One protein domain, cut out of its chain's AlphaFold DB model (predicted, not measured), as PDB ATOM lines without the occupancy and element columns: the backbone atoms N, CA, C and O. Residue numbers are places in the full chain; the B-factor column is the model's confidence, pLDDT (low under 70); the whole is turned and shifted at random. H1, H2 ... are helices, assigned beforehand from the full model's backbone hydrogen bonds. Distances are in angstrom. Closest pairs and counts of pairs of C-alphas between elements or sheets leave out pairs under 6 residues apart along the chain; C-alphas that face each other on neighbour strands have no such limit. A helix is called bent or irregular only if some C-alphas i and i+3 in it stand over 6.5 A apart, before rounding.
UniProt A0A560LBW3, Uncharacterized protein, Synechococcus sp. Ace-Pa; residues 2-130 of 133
ATOM      1  N   SER A   2     186.881 193.986 205.111       80.38
ATOM      2  CA  SER A   2     187.475 195.327 205.254       80.38
ATOM      3  C   SER A   2     187.765 195.929 203.871       80.38
ATOM      4  O   SER A   2     187.989 195.197 202.906       80.38
ATOM      5  N   SER A   3     187.780 197.260 203.751       79.44
ATOM      6  CA  SER A   3     188.044 197.928 202.463       79.44
ATOM      7  C   SER A   3     189.424 197.579 201.882       79.44
ATOM      8  O   SER A   3     189.616 197.596 200.666       79.44
ATOM      9  N   THR A   4     190.382 197.225 202.739       83.00
ATOM     10  CA  THR A   4     191.721 196.765 202.351       83.00
ATOM     11  C   THR A   4     191.691 195.359 201.760       83.00
ATOM     12  O   THR A   4     192.298 195.135 200.715       83.00
ATOM     13  N   GLU A   5     190.926 194.450 202.366       84.62
ATOM     14  CA  GLU A   5     190.771 193.070 201.895       84.62
ATOM     15  C   GLU A   5     190.106 193.024 200.512       84.62
ATOM     16  O   GLU A   5     190.559 192.332 199.603       84.62
ATOM     17  N   GLN A   6     189.091 193.865 200.305       84.12
ATOM     18  CA  GLN A   6     188.415 193.995 199.014       84.12
ATOM     19  C   GLN A   6     189.339 194.539 197.913       84.12
ATOM     20  O   GLN A   6     189.353 194.016 196.800       84.12
ATOM     21  N   ARG A   7     190.168 195.551 198.208       85.88
ATOM     22  CA  ARG A   7     191.171 196.050 197.247       85.88
ATOM     23  C   ARG A   7     192.215 194.989 196.902       85.88
ATOM     24  O   ARG A   7     192.657 194.931 195.758       85.88
ATOM     25  N   HIS A   8     192.616 194.180 197.879       88.00
ATOM     26  CA  HIS A   8     193.579 193.105 197.675       88.00
ATOM     27  C   HIS A   8     193.019 192.008 196.756       88.00
ATOM     28  O   HIS A   8     193.667 191.642 195.776       88.00
ATOM     29  N   GLN A   9     191.781 191.563 196.991       86.62
ATOM     30  CA  GLN A   9     191.113 190.579 196.132       86.62
ATOM     31  C   GLN A   9     190.942 191.072 194.691       86.62
ATOM     32  O   GLN A   9     191.268 190.346 193.755       86.62
ATOM     33  N   LEU A  10     190.528 192.328 194.499       86.88
ATOM     34  CA  LEU A  10     190.374 192.908 193.160       86.88
ATOM     35  C   LEU A  10     191.700 192.965 192.387       86.88
ATOM     36  O   LEU A  10     191.725 192.742 191.179       86.88
ATOM     37  N   ARG A  11     192.821 193.226 193.074       89.19
ATOM     38  CA  ARG A  11     194.153 193.172 192.450       89.19
ATOM     39  C   ARG A  11     194.480 191.760 191.981       89.19
ATOM     40  O   ARG A  11     194.886 191.593 190.835       89.19
ATOM     41  N   LEU A  12     194.255 190.753 192.823       89.00
ATOM     42  CA  LEU A  12     194.497 189.354 192.464       89.00
ATOM     43  C   LEU A  12     193.631 188.909 191.283       89.00
ATOM     44  O   LEU A  12     194.143 188.284 190.360       89.00
ATOM     45  N   GLN A  13     192.353 189.287 191.266       88.06
ATOM     46  CA  GLN A  13     191.459 188.988 190.147       88.06
ATOM     47  C   GLN A  13     191.909 189.676 188.850       88.06
ATOM     48  O   GLN A  13     191.961 189.017 187.813       88.06
ATOM     49  N   SER A  14     192.323 190.950 188.906       87.44
ATOM     50  CA  SER A  14     192.848 191.656 187.723       87.44
ATOM     51  C   SER A  14     194.111 191.002 187.159       87.44
ATOM     52  O   SER A  14     194.251 190.866 185.945       87.44
ATOM     53  N   ILE A  15     195.003 190.534 188.039       89.25
ATOM     54  CA  ILE A  15     196.220 189.821 187.647       89.25
ATOM     55  C   ILE A  15     195.845 188.462 187.051       89.25
ATOM     56  O   ILE A  15     196.399 188.076 186.028       89.25
ATOM     57  N   GLY A  16     194.870 187.762 187.636       88.38
ATOM     58  CA  GLY A  16     194.360 186.496 187.113       88.38
ATOM     59  C   GLY A  16     193.812 186.624 185.691       88.38
ATOM     60  O   GLY A  16     194.175 185.835 184.823       88.38
ATOM     61  N   TRP A  17     193.008 187.654 185.420       86.75
ATOM     62  CA  TRP A  17     192.493 187.938 184.076       86.75
ATOM     63  C   TRP A  17     193.608 188.256 183.078       86.75
ATOM     64  O   TRP A  17     193.615 187.725 181.966       86.75
ATOM     65  N   ALA A  18     194.581 189.072 183.486       87.50
ATOM     66  CA  ALA A  18     195.737 189.410 182.667       87.50
ATOM     67  C   ALA A  18     196.596 188.178 182.337       87.50
ATOM     68  O   ALA A  18     196.977 187.974 181.186       87.50
ATOM     69  N   LEU A  19     196.867 187.323 183.326       89.12
ATOM     70  CA  LEU A  19     197.656 186.103 183.144       89.12
ATOM     71  C   LEU A  19     196.921 185.057 182.303       89.12
ATOM     72  O   LEU A  19     197.553 184.410 181.473       89.12
ATOM     73  N   LEU A  20     195.604 184.907 182.464       85.94
ATOM     74  CA  LEU A  20     194.805 184.001 181.635       85.94
ATOM     75  C   LEU A  20     194.784 184.460 180.173       85.94
ATOM     76  O   LEU A  20     195.098 183.677 179.276       85.94
ATOM     77  N   ALA A  21     194.469 185.729 179.915       83.88
ATOM     78  CA  ALA A  21     194.422 186.260 178.555       83.88
ATOM     79  C   ALA A  21     195.819 186.309 177.904       83.88
ATOM     80  O   ALA A  21     195.986 185.929 176.746       83.88
ATOM     81  N   GLY A  22     196.848 186.706 178.657       83.62
ATOM     82  CA  GLY A  22     198.232 186.715 178.186       83.62
ATOM     83  C   GLY A  22     198.787 185.313 177.945       83.62
ATOM     84  O   GLY A  22     199.379 185.057 176.902       83.62
ATOM     85  N   GLY A  23     198.555 184.378 178.868       80.62
ATOM     86  CA  GLY A  23     199.014 182.994 178.753       80.62
ATOM     87  C   GLY A  23     198.357 182.248 177.593       80.62
ATOM     88  O   GLY A  23     199.040 181.550 176.848       80.62
ATOM     89  N   THR A  24     197.051 182.441 177.384       81.56
ATOM     90  CA  THR A  24     196.333 181.848 176.242       81.56
ATOM     91  C   THR A  24     196.816 182.418 174.911       81.56
ATOM     92  O   THR A  24     197.131 181.653 173.999       81.56
ATOM     93  N   ALA A  25     196.965 183.743 174.803       80.31
ATOM     94  CA  ALA A  25     197.488 184.377 173.597       80.31
ATOM     95  C   ALA A  25     198.951 183.984 173.313       80.31
ATOM     96  O   ALA A  25     199.309 183.765 172.156       80.31
ATOM     97  N   LEU A  26     199.782 183.839 174.353       80.69
ATOM     98  CA  LEU A  26     201.150 183.333 174.243       80.69
ATOM     99  C   LEU A  26     201.159 181.897 173.712       80.69
ATOM    100  O   LEU A  26     201.832 181.625 172.725       80.69
ATOM    101  N   ALA A  27     200.392 180.992 174.328       82.50
ATOM    102  CA  ALA A  27     200.345 179.584 173.942       82.50
ATOM    103  C   ALA A  27     199.892 179.397 172.486       82.50
ATOM    104  O   ALA A  27     200.515 178.652 171.733       82.50
ATOM    105  N   LEU A  28     198.852 180.123 172.069       76.88
ATOM    106  CA  LEU A  28     198.365 180.099 170.689       76.88
ATOM    107  C   LEU A  28     199.363 180.750 169.718       76.88
ATOM    108  O   LEU A  28     199.548 180.267 168.604       76.88
ATOM    109  N   GLY A  29     200.032 181.828 170.133       75.44
ATOM    110  CA  GLY A  29     201.018 182.527 169.313       75.44
ATOM    111  C   GLY A  29     202.346 181.782 169.161       75.44
ATOM    112  O   GLY A  29     202.998 181.936 168.133       75.44
ATOM    113  N   LEU A  30     202.734 180.938 170.126       80.69
ATOM    114  CA  LEU A  30     203.958 180.129 170.059       80.69
ATOM    115  C   LEU A  30     203.951 179.136 168.890       80.69
ATOM    116  O   LEU A  30     205.017 178.822 168.367       80.69
ATOM    117  N   VAL A  31     202.772 178.705 168.423       77.81
ATOM    118  CA  VAL A  31     202.623 177.877 167.209       77.81
ATOM    119  C   VAL A  31     203.171 178.591 165.966       77.81
ATOM    120  O   VAL A  31     203.613 177.946 165.021       77.81
ATOM    121  N   LEU A  32     203.183 179.927 165.978       73.44
ATOM    122  CA  LEU A  32     203.687 180.776 164.898       73.44
ATOM    123  C   LEU A  32     205.148 181.215 165.116       73.44
ATOM    124  O   LEU A  32     205.710 181.895 164.262       73.44
ATOM    125  N   GLY A  33     205.765 180.844 166.245       77.12
ATOM    126  CA  GLY A  33     207.140 181.185 166.612       77.12
ATOM    127  C   GLY A  33     207.259 182.008 167.900       77.12
ATOM    128  O   GLY A  33     206.278 182.506 168.456       77.12
ATOM    129  N   LEU A  34     208.497 182.177 168.376       75.12
ATOM    130  CA  LEU A  34     208.786 182.823 169.661       75.12
ATOM    131  C   LEU A  34     208.418 184.312 169.676       75.12
ATOM    132  O   LEU A  34     207.725 184.767 170.582       75.12
ATOM    133  N   GLU A  35     208.855 185.073 168.674       79.62
ATOM    134  CA  GLU A  35     208.546 186.503 168.578       79.62
ATOM    135  C   GLU A  35     207.032 186.765 168.408       79.62
ATOM    136  O   GLU A  35     206.477 187.553 169.185       79.62
ATOM    137  N   PRO A  36     206.312 186.090 167.485       70.38
ATOM    138  CA  PRO A  36     204.856 186.200 167.383       70.38
ATOM    139  C   PRO A  36     204.128 185.830 168.676       70.38
ATOM    140  O   PRO A  36     203.167 186.521 169.033       70.38
ATOM    141  N   GLY A  37     204.609 184.796 169.374       75.00
ATOM    142  CA  GLY A  37     204.111 184.339 170.667       75.00
ATOM    143  C   GLY A  37     204.280 185.374 171.772       75.00
ATOM    144  O   GLY A  37     203.295 185.744 172.404       75.00
ATOM    145  N   LEU A  38     205.488 185.903 171.983       78.06
ATOM    146  CA  LEU A  38     205.750 186.920 173.010       78.06
ATOM    147  C   LEU A  38     204.919 188.184 172.781       78.06
ATOM    148  O   LEU A  38     204.326 188.724 173.716       78.06
ATOM    149  N   ARG A  39     204.812 188.623 171.524       80.75
ATOM    150  CA  ARG A  39     203.978 189.774 171.170       80.75
ATOM    151  C   ARG A  39     202.486 189.488 171.390       80.75
ATOM    152  O   ARG A  39     201.781 190.353 171.904       80.75
ATOM    153  N   ALA A  40     202.004 188.293 171.027       78.75
ATOM    154  CA  ALA A  40     200.623 187.877 171.286       78.75
ATOM    155  C   ALA A  40     200.335 187.832 172.791       78.75
ATOM    156  O   ALA A  40     199.324 188.370 173.231       78.75
ATOM    157  N   GLY A  41     201.251 187.264 173.577       80.44
ATOM    158  CA  GLY A  41     201.150 187.176 175.030       80.44
ATOM    159  C   GLY A  41     201.107 188.541 175.711       80.44
ATOM    160  O   GLY A  41     200.242 188.772 176.552       80.44
ATOM    161  N   GLY A  42     201.967 189.480 175.302       82.12
ATOM    162  CA  GLY A  42     201.924 190.861 175.793       82.12
ATOM    163  C   GLY A  42     200.598 191.558 175.468       82.12
ATOM    164  O   GLY A  42     199.985 192.162 176.347       82.12
ATOM    165  N   CYS A  43     200.101 191.412 174.233       84.00
ATOM    166  CA  CYS A  43     198.800 191.960 173.831       84.00
ATOM    167  C   CYS A  43     197.644 191.336 174.627       84.00
ATOM    168  O   CYS A  43     196.768 192.057 175.097       84.00
ATOM    169  N   GLY A  44     197.662 190.014 174.821       81.94
ATOM    170  CA  GLY A  44     196.682 189.296 175.635       81.94
ATOM    171  C   GLY A  44     196.715 189.721 177.105       81.94
ATOM    172  O   GLY A  44     195.665 189.869 177.720       81.94
ATOM    173  N   PHE A  45     197.895 190.002 177.662       85.56
ATOM    174  CA  PHE A  45     198.031 190.489 179.034       85.56
ATOM    175  C   PHE A  45     197.365 191.860 179.219       85.56
ATOM    176  O   PHE A  45     196.548 192.037 180.126       85.56
ATOM    177  N   PHE A  46     197.654 192.815 178.324       84.06
ATOM    178  CA  PHE A  46     197.000 194.127 178.340       84.06
ATOM    179  C   PHE A  46     195.498 194.021 178.075       84.06
ATOM    180  O   PHE A  46     194.724 194.680 178.768       84.06
ATOM    181  N   TYR A  47     195.080 193.157 177.143       84.44
ATOM    182  CA  TYR A  47     193.668 192.855 176.914       84.44
ATOM    183  C   TYR A  47     192.986 192.403 178.208       84.44
ATOM    184  O   TYR A  47     191.963 192.965 178.573       84.44
ATOM    185  N   GLY A  48     193.565 191.444 178.939       83.75
ATOM    186  CA  GLY A  48     192.981 190.916 180.174       83.75
ATOM    187  C   GLY A  48     192.857 191.955 181.292       83.75
ATOM    188  O   GLY A  48     191.821 192.006 181.955       83.75
ATOM    189  N   LEU A  49     193.861 192.827 181.471       86.50
ATOM    190  CA  LEU A  49     193.787 193.937 182.436       86.50
ATOM    191  C   LEU A  49     192.660 194.915 182.105       86.50
ATOM    192  O   LEU A  49     191.898 195.327 182.983       86.50
ATOM    193  N   LEU A  50     192.578 195.306 180.837       84.75
ATOM    194  CA  LEU A  50     191.654 196.332 180.386       84.75
ATOM    195  C   LEU A  50     190.222 195.770 180.315       84.75
ATOM    196  O   LEU A  50     189.293 196.422 180.780       84.75
ATOM    197  N   ALA A  51     190.055 194.518 179.873       84.56
ATOM    198  CA  ALA A  51     188.796 193.775 179.934       84.56
ATOM    199  C   ALA A  51     188.271 193.672 181.372       84.56
ATOM    200  O   ALA A  51     187.097 193.936 181.604       84.56
ATOM    201  N   PHE A  52     189.138 193.367 182.346       86.12
ATOM    202  CA  PHE A  52     188.757 193.345 183.761       86.12
ATOM    203  C   PHE A  52     188.274 194.720 184.250       86.12
ATOM    204  O   PHE A  52     187.278 194.811 184.966       86.12
ATOM    205  N   HIS A  53     188.961 195.802 183.864       84.94
ATOM    206  CA  HIS A  53     188.541 197.162 184.216       84.94
ATOM    207  C   HIS A  53     187.186 197.527 183.606       84.94
ATOM    208  O   HIS A  53     186.332 198.046 184.317       84.94
ATOM    209  N   LEU A  54     186.972 197.223 182.326       83.56
ATOM    210  CA  LEU A  54     185.713 197.518 181.645       83.56
ATOM    211  C   LEU A  54     184.553 196.704 182.214       83.56
ATOM    212  O   LEU A  54     183.529 197.285 182.547       83.56
ATOM    213  N   GLN A  55     184.752 195.402 182.441       81.62
ATOM    214  CA  GLN A  55     183.751 194.526 183.054       81.62
ATOM    215  C   GLN A  55     183.273 195.050 184.418       81.62
ATOM    216  O   GLN A  55     182.126 194.836 184.798       81.62
ATOM    217  N   ARG A  56     184.160 195.720 185.163       84.12
ATOM    218  CA  ARG A  56     183.852 196.303 186.470       84.12
ATOM    219  C   ARG A  56     183.175 197.673 186.377       84.12
ATOM    220  O   ARG A  56     182.400 198.011 187.268       84.12
ATOM    221  N   VAL A  57     183.537 198.488 185.385       82.94
ATOM    222  CA  VAL A  57     182.980 199.839 185.209       82.94
ATOM    223  C   VAL A  57     181.578 199.760 184.622       82.94
ATOM    224  O   VAL A  57     180.663 200.339 185.198       82.94
ATOM    225  N   ASP A  58     181.422 199.031 183.518       80.06
ATOM    226  CA  ASP A  58     180.136 198.803 182.866       80.06
ATOM    227  C   ASP A  58     180.186 197.503 182.031       80.06
ATOM    228  O   ASP A  58     180.779 197.479 180.946       80.06
ATOM    229  N   PRO A  59     179.620 196.388 182.532       76.19
ATOM    230  CA  PRO A  59     179.651 195.108 181.831       76.19
ATOM    231  C   PRO A  59     178.739 195.054 180.595       76.19
ATOM    232  O   PRO A  59     178.970 194.190 179.744       76.19
ATOM    233  N   ASP A  60     177.742 195.939 180.492       77.31
ATOM    234  CA  ASP A  60     176.741 195.931 179.418       77.31
ATOM    235  C   ASP A  60     177.062 196.948 178.302       77.31
ATOM    236  O   ASP A  60     176.406 196.956 177.255       77.31
ATOM    237  N   ASP A  61     178.114 197.759 178.467       76.81
ATOM    238  CA  ASP A  61     178.558 198.717 177.454       76.81
ATOM    239  C   ASP A  61     179.396 198.054 176.340       76.81
ATOM    240  O   ASP A  61     180.627 197.911 176.396       76.81
ATOM    241  N   GLY A  62     178.703 197.686 175.261       68.81
ATOM    242  CA  GLY A  62     179.309 197.152 174.043       68.81
ATOM    243  C   GLY A  62     180.251 198.124 173.315       68.81
ATOM    244  O   GLY A  62     181.129 197.665 172.580       68.81
ATOM    245  N   HIS A  63     180.143 199.443 173.522       71.50
ATOM    246  CA  HIS A  63     181.053 200.416 172.907       71.50
ATOM    247  C   HIS A  63     182.438 200.373 173.549       71.50
ATOM    248  O   HIS A  63     183.447 200.403 172.841       71.50
ATOM    249  N   LEU A  64     182.502 200.232 174.874       70.62
ATOM    250  CA  LEU A  64     183.766 200.072 175.592       70.62
ATOM    251  C   LEU A  64     184.459 198.752 175.224       70.62
ATOM    252  O   LEU A  64     185.673 198.728 175.011       70.62
ATOM    253  N   GLN A  65     183.695 197.668 175.058       69.38
ATOM    254  CA  GLN A  65     184.228 196.382 174.591       69.38
ATOM    255  C   GLN A  65     184.737 196.450 173.141       69.38
ATOM    256  O   GLN A  65     185.789 195.890 172.827       69.38
ATOM    257  N   ALA A  66     184.048 197.177 172.259       64.88
ATOM    258  CA  ALA A  66     184.532 197.429 170.904       64.88
ATOM    259  C   ALA A  66     185.816 198.283 170.901       64.88
ATOM    260  O   ALA A  66     186.752 197.995 170.151       64.88
ATOM    261  N   GLY A  67     185.901 199.287 171.782       67.12
ATOM    262  CA  GLY A  67     187.089 200.123 171.970       67.12
ATOM    263  C   GLY A  67     188.305 199.343 172.483       67.12
ATOM    264  O   GLY A  67     189.414 199.543 171.991       67.12
ATOM    265  N   LEU A  68     188.100 198.396 173.403       73.25
ATOM    266  CA  LEU A  68     189.119 197.450 173.874       73.25
ATOM    267  C   LEU A  68     189.707 196.633 172.723       73.25
ATOM    268  O   LEU A  68     190.928 196.546 172.586       73.25
ATOM    269  N   VAL A  69     188.835 196.037 171.904       71.25
ATOM    270  CA  VAL A  69     189.253 195.276 170.724       71.25
ATOM    271  C   VAL A  69     190.061 196.193 169.811       71.25
ATOM    272  O   VAL A  69     191.202 195.864 169.520       71.25
ATOM    273  N   GLY A  70     189.559 197.392 169.493       65.81
ATOM    274  CA  GLY A  70     190.258 198.401 168.689       65.81
ATOM    275  C   GLY A  70     191.629 198.841 169.234       65.81
ATOM    276  O   GLY A  70     192.564 199.045 168.460       65.81
ATOM    277  N   ALA A  71     191.799 198.942 170.552       70.06
ATOM    278  CA  ALA A  71     193.076 199.303 171.170       70.06
ATOM    279  C   ALA A  71     194.111 198.178 171.044       70.06
ATOM    280  O   ALA A  71     195.247 198.413 170.631       70.06
ATOM    281  N   VAL A  72     193.712 196.937 171.336       69.00
ATOM    282  CA  VAL A  72     194.587 195.765 171.174       69.00
ATOM    283  C   VAL A  72     194.886 195.522 169.702       69.00
ATOM    284  O   VAL A  72     196.024 195.214 169.346       69.00
ATOM    285  N   CYS A  73     193.893 195.762 168.845       68.38
ATOM    286  CA  CYS A  73     194.042 195.801 167.407       68.38
ATOM    287  C   CYS A  73     195.151 196.766 166.972       68.38
ATOM    288  O   CYS A  73     196.082 196.375 166.272       68.38
ATOM    289  N   GLY A  74     195.065 198.023 167.413       64.69
ATOM    290  CA  GLY A  74     196.021 199.072 167.075       64.69
ATOM    291  C   GLY A  74     197.436 198.768 167.567       64.69
ATOM    292  O   GLY A  74     198.380 198.858 166.786       64.69
ATOM    293  N   ILE A  75     197.592 198.332 168.822       66.69
ATOM    294  CA  ILE A  75     198.900 197.975 169.405       66.69
ATOM    295  C   ILE A  75     199.563 196.845 168.608       66.69
ATOM    296  O   ILE A  75     200.757 196.896 168.311       66.69
ATOM    297  N   ARG A  76     198.780 195.830 168.235       66.25
ATOM    298  CA  ARG A  76     199.262 194.681 167.468       66.25
ATOM    299  C   ARG A  76     199.646 195.077 166.034       66.25
ATOM    300  O   ARG A  76     200.665 194.602 165.539       66.25
ATOM    301  N   SER A  77     198.873 195.963 165.401       62.41
ATOM    302  CA  SER A  77     199.122 196.465 164.043       62.41
ATOM    303  C   SER A  77     200.317 197.416 163.949       62.41
ATOM    304  O   SER A  77     201.069 197.331 162.984       62.41
ATOM    305  N   LEU A  78     200.542 198.275 164.949       60.38
ATOM    306  CA  LEU A  78     201.694 199.193 164.998       60.38
ATOM    307  C   LEU A  78     203.039 198.471 165.143       60.38
ATOM    308  O   LEU A  78     204.081 199.032 164.822       60.38
ATOM    309  N   ALA A  79     203.027 197.226 165.619       61.22
ATOM    310  CA  ALA A  79     204.223 196.402 165.721       61.22
ATOM    311  C   ALA A  79     204.589 195.700 164.398       61.22
ATOM    312  O   ALA A  79     205.602 194.995 164.349       61.22
ATOM    313  N   LEU A  80     203.769 195.825 163.346       61.50
ATOM    314  CA  LEU A  80     204.061 195.216 162.053       61.50
ATOM    315  C   LEU A  80     205.032 196.116 161.270       61.50
ATOM    316  O   LEU A  80     204.725 197.292 161.076       61.50
ATOM    317  N   PRO A  81     206.184 195.603 160.808       58.31
ATOM    318  CA  PRO A  81     207.034 196.367 159.907       58.31
ATOM    319  C   PRO A  81     206.285 196.586 158.583       58.31
ATOM    320  O   PRO A  81     205.965 195.627 157.882       58.31
ATOM    321  N   LEU A  82     205.969 197.843 158.255       56.28
ATOM    322  CA  LEU A  82     205.488 198.226 156.926       56.28
ATOM    323  C   LEU A  82     206.695 198.529 156.030       56.28
ATOM    324  O   LEU A  82     206.984 199.686 155.735       56.28
ATOM    325  N   ASP A  83     207.390 197.487 155.579       57.19
ATOM    326  CA  ASP A  83     208.322 197.626 154.459       57.19
ATOM    327  C   ASP A  83     207.516 197.606 153.155       57.19
ATOM    328  O   ASP A  83     207.227 196.553 152.592       57.19
ATOM    329  N   LEU A  84     207.101 198.790 152.692       60.50
ATOM    330  CA  LEU A  84     206.366 198.972 151.432       60.50
ATOM    331  C   LEU A  84     207.173 199.830 150.446       60.50
ATOM    332  O   LEU A  84     206.803 200.976 150.172       60.50
ATOM    333  N   PRO A  85     208.270 199.294 149.881       60.19
ATOM    334  CA  PRO A  85     209.073 200.009 148.888       60.19
ATOM    335  C   PRO A  85     208.256 200.386 147.637       60.19
ATOM    336  O   PRO A  85     208.483 201.435 147.034       60.19
ATOM    337  N   GLU A  86     207.243 199.586 147.290       60.38
ATOM    338  CA  GLU A  86     206.360 199.811 146.137       60.38
ATOM    339  C   GLU A  86     205.476 201.061 146.291       60.38
ATOM    340  O   GLU A  86     205.254 201.783 145.316       60.38
ATOM    341  N   LEU A  87     205.052 201.386 147.522       58.22
ATOM    342  CA  LEU A  87     204.235 202.570 147.824       58.22
ATOM    343  C   LEU A  87     205.019 203.872 147.583       58.22
ATOM    344  O   LEU A  87     204.461 204.865 147.122       58.22
ATOM    345  N   VAL A  88     206.329 203.846 147.848       62.91
ATOM    346  CA  VAL A  88     207.249 204.973 147.616       62.91
ATOM    347  C   VAL A  88     207.552 205.145 146.123       62.91
ATOM    348  O   VAL A  88     207.768 206.261 145.657       62.91
ATOM    349  N   SER A  89     207.519 204.053 145.355       69.56
ATOM    350  CA  SER A  89     207.789 204.054 143.910       69.56
ATOM    351  C   SER A  89     206.592 204.440 143.022       69.56
ATOM    352  O   SER A  89     206.753 204.550 141.811       69.56
ATOM    353  N   GLY A  90     205.403 204.668 143.599       69.50
ATOM    354  CA  GLY A  90     204.206 205.120 142.871       69.50
ATOM    355  C   GLY A  90     203.399 204.015 142.175       69.50
ATOM    356  O   GLY A  90     202.430 204.316 141.475       69.50
ATOM    357  N   HIS A  91     203.743 202.743 142.383       75.38
ATOM    358  CA  HIS A  91     203.031 201.600 141.808       75.38
ATOM    359  C   HIS A  91     201.841 201.182 142.686       75.38
ATOM    360  O   HIS A  91     201.856 200.167 143.376       75.38
ATOM    361  N   TRP A  92     200.784 201.996 142.679       70.56
ATOM    362  CA  TRP A  92     199.655 201.870 143.612       70.56
ATOM    363  C   TRP A  92     198.909 200.530 143.553       70.56
ATOM    364  O   TRP A  92     198.423 200.068 144.580       70.56
ATOM    365  N   VAL A  93     198.814 199.899 142.378       76.12
ATOM    366  CA  VAL A  93     198.125 198.604 142.216       76.12
ATOM    367  C   VAL A  93     198.939 197.464 142.830       76.12
ATOM    368  O   VAL A  93     198.387 196.624 143.536       76.12
ATOM    369  N   GLU A  94     200.251 197.462 142.603       76.25
ATOM    370  CA  GLU A  94     201.183 196.470 143.149       76.25
ATOM    371  C   GLU A  94     201.309 196.643 144.662       76.25
ATOM    372  O   GLU A  94     201.095 195.685 145.402       76.25
ATOM    373  N   ALA A  95     201.440 197.888 145.126       69.56
ATOM    374  CA  ALA A  95     201.431 198.216 146.545       69.56
ATOM    375  C   ALA A  95     200.111 197.817 147.234       69.56
ATOM    376  O   ALA A  95     200.134 197.309 148.355       69.56
ATOM    377  N   ALA A  96     198.956 197.996 146.579       71.88
ATOM    378  CA  ALA A  96     197.668 197.536 147.102       71.88
ATOM    379  C   ALA A  96     197.596 196.004 147.183       71.88
ATOM    380  O   ALA A  96     197.082 195.463 148.165       71.88
ATOM    381  N   LEU A  97     198.145 195.293 146.196       77.19
ATOM    382  CA  LEU A  97     198.240 193.834 146.223       77.19
ATOM    383  C   LEU A  97     199.195 193.348 147.321       77.19
ATOM    384  O   LEU A  97     198.871 192.395 148.027       77.19
ATOM    385  N   ALA A  98     200.347 193.998 147.492       72.94
ATOM    386  CA  ALA A  98     201.323 193.697 148.532       72.94
ATOM    387  C   ALA A  98     200.745 193.959 149.929       72.94
ATOM    388  O   ALA A  98     200.882 193.124 150.825       72.94
ATOM    389  N   LEU A  99     200.007 195.059 150.103       71.38
ATOM    390  CA  LEU A  99     199.239 195.353 151.313       71.38
ATOM    391  C   LEU A  99     198.185 194.280 151.587       71.38
ATOM    392  O   LEU A  99     198.112 193.775 152.704       71.38
ATOM    393  N   LEU A 100     197.407 193.885 150.577       74.31
ATOM    394  CA  LEU A 100     196.389 192.843 150.711       74.31
ATOM    395  C   LEU A 100     197.016 191.490 151.077       74.31
ATOM    396  O   LEU A 100     196.512 190.785 151.949       74.31
ATOM    397  N   GLN A 101     198.143 191.134 150.458       74.81
ATOM    398  CA  GLN A 101     198.878 189.913 150.781       74.81
ATOM    399  C   GLN A 101     199.475 189.954 152.185       74.81
ATOM    400  O   GLN A 101     199.417 188.948 152.891       74.81
ATOM    401  N   THR A 102     200.010 191.095 152.613       70.44
ATOM    402  CA  THR A 102     200.534 191.279 153.972       70.44
ATOM    403  C   THR A 102     199.396 191.215 154.993       70.44
ATOM    404  O   THR A 102     199.511 190.537 156.012       70.44
ATOM    405  N   ALA A 103     198.239 191.806 154.689       69.81
ATOM    406  CA  ALA A 103     197.043 191.705 155.517       69.81
ATOM    407  C   ALA A 103     196.525 190.250 155.620       69.81
ATOM    408  O   ALA A 103     196.152 189.771 156.690       69.81
ATOM    409  N   LEU A 104     196.548 189.492 154.526       71.19
ATOM    410  CA  LEU A 104     196.084 188.102 154.536       71.19
ATOM    411  C   LEU A 104     197.084 187.143 155.188       71.19
ATOM    412  O   LEU A 104     196.681 186.261 155.937       71.19
ATOM    413  N   LYS A 105     198.384 187.288 154.918       69.19
ATOM    414  CA  LYS A 105     199.412 186.337 155.376       69.19
ATOM    415  C   LYS A 105     199.987 186.690 156.740       69.19
ATOM    416  O   LYS A 105     200.278 185.785 157.513       69.19
ATOM    417  N   ALA A 106     200.163 187.976 157.034       66.75
ATOM    418  CA  ALA A 106     200.780 188.425 158.277       66.75
ATOM    419  C   ALA A 106     199.734 188.832 159.315       66.75
ATOM    420  O   ALA A 106     199.868 188.448 160.470       66.75
ATOM    421  N   TRP A 107     198.672 189.552 158.936       68.00
ATOM    422  CA  TRP A 107     197.638 189.956 159.898       68.00
ATOM    423  C   TRP A 107     196.733 188.796 160.308       68.00
ATOM    424  O   TRP A 107     196.580 188.579 161.503       68.00
ATOM    425  N   TRP A 108     196.155 188.031 159.374       68.62
ATOM    426  CA  TRP A 108     195.166 186.990 159.715       68.62
ATOM    427  C   TRP A 108     195.614 186.004 160.818       68.62
ATOM    428  O   TRP A 108     194.883 185.848 161.802       68.62
ATOM    429  N   PRO A 109     196.822 185.400 160.765       70.50
ATOM    430  CA  PRO A 109     197.280 184.482 161.814       70.50
ATOM    431  C   PRO A 109     197.537 185.189 163.148       70.50
ATOM    432  O   PRO A 109     197.479 184.577 164.209       70.50
ATOM    433  N   LEU A 110     197.816 186.489 163.101       66.62
ATOM    434  CA  LEU A 110     198.148 187.316 164.253       66.62
ATOM    435  C   LEU A 110     196.937 187.578 165.164       66.62
ATOM    436  O   LEU A 110     197.120 187.794 166.368       66.62
ATOM    437  N   TRP A 111     195.726 187.542 164.599       67.44
ATOM    438  CA  TRP A 111     194.452 187.743 165.299       67.44
ATOM    439  C   TRP A 111     193.887 186.470 165.915       67.44
ATOM    440  O   TRP A 111     193.178 186.547 166.915       67.44
ATOM    441  N   TRP A 112     194.210 185.306 165.352       74.81
ATOM    442  CA  TRP A 112     193.681 184.014 165.800       74.81
ATOM    443  C   TRP A 112     193.931 183.728 167.291       74.81
ATOM    444  O   TRP A 112     192.983 183.370 167.992       74.81
ATOM    445  N   PRO A 113     195.146 183.972 167.827       70.81
ATOM    446  CA  PRO A 113     195.424 183.853 169.257       70.81
ATOM    447  C   PRO A 113     194.553 184.759 170.133       70.81
ATOM    448  O   PRO A 113     194.099 184.343 171.194       70.81
ATOM    449  N   LEU A 114     194.305 185.994 169.685       66.31
ATOM    450  CA  LEU A 114     193.519 186.980 170.431       66.31
ATOM    451  C   LEU A 114     192.027 186.649 170.396       66.31
ATOM    452  O   LEU A 114     191.360 186.733 171.424       66.31
ATOM    453  N   LEU A 115     191.519 186.214 169.240       75.19
ATOM    454  CA  LEU A 115     190.142 185.749 169.099       75.19
ATOM    455  C   LEU A 115     189.899 184.518 169.983       75.19
ATOM    456  O   LEU A 115     188.911 184.461 170.710       75.19
ATOM    457  N   GLY A 116     190.841 183.570 169.987       74.38
ATOM    458  CA  GLY A 116     190.807 182.401 170.864       74.38
ATOM    459  C   GLY A 116     190.822 182.771 172.348       74.38
ATOM    460  O   GLY A 116     190.011 182.250 173.110       74.38
ATOM    461  N   ALA A 117     191.685 183.707 172.756       71.81
ATOM    462  CA  ALA A 117     191.753 184.196 174.133       71.81
ATOM    463  C   ALA A 117     190.457 184.897 174.571       71.81
ATOM    464  O   ALA A 117     189.959 184.632 175.664       71.81
ATOM    465  N   ALA A 118     189.872 185.739 173.713       73.62
ATOM    466  CA  ALA A 118     188.604 186.413 173.986       73.62
ATOM    467  C   ALA A 118     187.448 185.410 174.147       73.62
ATOM    468  O   ALA A 118     186.678 185.501 175.104       73.62
ATOM    469  N   LEU A 119     187.364 184.405 173.267       79.00
ATOM    470  CA  LEU A 119     186.359 183.342 173.356       79.00
ATOM    471  C   LEU A 119     186.544 182.473 174.606       79.00
ATOM    472  O   LEU A 119     185.563 182.145 175.270       79.00
ATOM    473  N   LEU A 120     187.786 182.132 174.962       77.19
ATOM    474  CA  LEU A 120     188.107 181.389 176.186       77.19
ATOM    475  C   LEU A 120     187.747 182.176 177.443       77.19
ATOM    476  O   LEU A 120     187.181 181.609 178.375       77.19
ATOM    477  N   LEU A 121     188.030 183.478 177.464       73.38
ATOM    478  CA  LEU A 121     187.670 184.353 178.573       73.38
ATOM    479  C   LEU A 121     186.144 184.451 178.709       73.38
ATOM    480  O   LEU A 121     185.612 184.286 179.806       73.38
ATOM    481  N   GLN A 122     185.428 184.619 177.595       76.75
ATOM    482  CA  GLN A 122     183.967 184.664 177.583       76.75
ATOM    483  C   GLN A 122     183.339 183.325 178.003       76.75
ATOM    484  O   GLN A 122     182.368 183.303 178.762       76.75
ATOM    485  N   ALA A 123     183.902 182.196 177.565       75.38
ATOM    486  CA  ALA A 123     183.485 180.868 178.007       75.38
ATOM    487  C   ALA A 123     183.770 180.657 179.503       75.38
ATOM    488  O   ALA A 123     182.903 180.171 180.228       75.38
ATOM    489  N   GLY A 124     184.937 181.088 179.988       74.06
ATOM    490  CA  GLY A 124     185.317 181.032 181.399       74.06
ATOM    491  C   GLY A 124     184.356 181.813 182.294       74.06
ATOM    492  O   GLY A 124     183.876 181.276 183.287       74.06
ATOM    493  N   GLN A 125     183.982 183.034 181.905       73.69
ATOM    494  CA  GLN A 125     182.993 183.843 182.630       73.69
ATOM    495  C   GLN A 125     181.586 183.220 182.653       73.69
ATOM    496  O   GLN A 125     180.819 183.467 183.587       73.69
ATOM    497  N   ARG A 126     181.214 182.448 181.620       73.38
ATOM    498  CA  ARG A 126     179.923 181.740 181.554       73.38
ATOM    499  C   ARG A 126     179.917 180.465 182.399       73.38
ATOM    500  O   ARG A 126     178.904 180.172 183.023       73.38
ATOM    501  N   LEU A 127     181.023 179.722 182.408       78.19
ATOM    502  CA  LEU A 127     181.147 178.436 183.105       78.19
ATOM    503  C   LEU A 127     181.503 178.591 184.591       78.19
ATOM    504  O   LEU A 127     181.105 177.762 185.404       78.19
ATOM    505  N   LEU A 128     182.225 179.651 184.956       71.50
ATOM    506  CA  LEU A 128     182.613 179.963 186.329       71.50
ATOM    507  C   LEU A 128     182.162 181.387 186.689       71.50
ATOM    508  O   LEU A 128     182.926 182.339 186.516       71.50
ATOM    509  N   PRO A 129     180.950 181.565 187.249       66.19
ATOM    510  CA  PRO A 129     180.457 182.886 187.648       66.19
ATOM    511  C   PRO A 129     181.313 183.545 188.741       66.19
ATOM    512  O   PRO A 129     181.305 184.763 188.854       66.19
ATOM    513  N   ALA A 130     182.110 182.767 189.484       69.88
ATOM    514  CA  ALA A 130     183.090 183.267 190.452       69.88
ATOM    515  C   ALA A 130     184.259 184.057 189.821       69.88
ATOM    516  O   ALA A 130     185.019 184.697 190.542       69.88
TER     517      ALA A 130
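Overview. This is residues 2 to 130 of the 133 residues of an uncharacterized protein of Synechococcus sp. Ace-Pa (UniProt A0A560LBW3). A loose rod of helices: H1, H2 and H3 fold back and forth as two helical hairpins in succession, and the long bent helix H5 packs with its arm H5b on H1 and H2. The other arm, H5a, reaches past them toward the far end of the rod, where the short helix H4 meets it near its beginning. The printed part has 129 residues with five named helices, H1 to H5 in chain order, and no named strand; the class is all helix. The whole is loose, with a radius of gyration of the C-alphas of 17.8 A and spans of 65 by 30 by 25 A.

Arrangement. H5, residues 92 to 127, was assigned as one helix by its hydrogen bonds but is bent: C-alphas 110 and 113 are 6.7 A apart. Its arms H5a, residues 92 to 110, and H5b, residues 113 to 127, stand at a steep tilt of 39 degrees, and H5a has a kink of 26 degrees near residue 104. H5b forms a bundle, a group of helices packed together, with H1, residues 3 to 30, and H2, residues 34 to 57. H1 touches H5b with residues 20 to 29 alone, opposite ways at a steep tilt of 44 degrees; the closest C-alphas, of Ala 25 and Pro 113, are 4.8 A apart. H2 touches H5b with residues 40 to 44 alone, the same way at a steep tilt of 39 degrees; the closest C-alphas, of Gly 44 and Leu 114, are 6.5 A apart. H1 and H2 form a helical hairpin and touch, opposite ways at a shallow tilt of 33 degrees, only just short of steep; the closest C-alphas, of Gly 29 and Gly 37, are 3.8 A apart. H2 also forms a helical hairpin with H3, residues 62 to 78; they touch at a shallow tilt of 22 degrees, with the C-alphas of Cys 43 and Val 72 closest at 6.3 A. H3 and H5b are near each other, while H1 and H3 are apart. H4, residues 85 to 88, and H5a touch only at the corner, with the C-alphas of Glu 86 and Ala 95 closest at 5.2 A. Every O i to N i+4 pair is within hydrogen-bond range in H1, H2, H3 and H5b, and 12 of 15 are in H5a; H4 is too short for such a pair.

Along the chain. H5a measures 25.3 A from first to last C-alpha and H5b 20.6 A, from C-alpha 113 at (195.424, 183.853, 169.257) to C-alpha 127 at (181.147, 178.436, 183.105). H1 measures 40.3 A and begins with C-alpha 3 at (188.044, 197.928, 202.463). H2 measures 34.6 A, H3 24.2 A and H4 5.4 A.

Size, cuts and confidence. The C-alphas of Ser 2 and His 91, the two farthest apart, are 65.6 A apart. Residues 2 to 9, 88 to 93 and 125 to 130 stand free. The printed part has no cut and no long link. Mean pLDDT of the printed part is 75.4; 35 residues are under 70, among them 72 to 90.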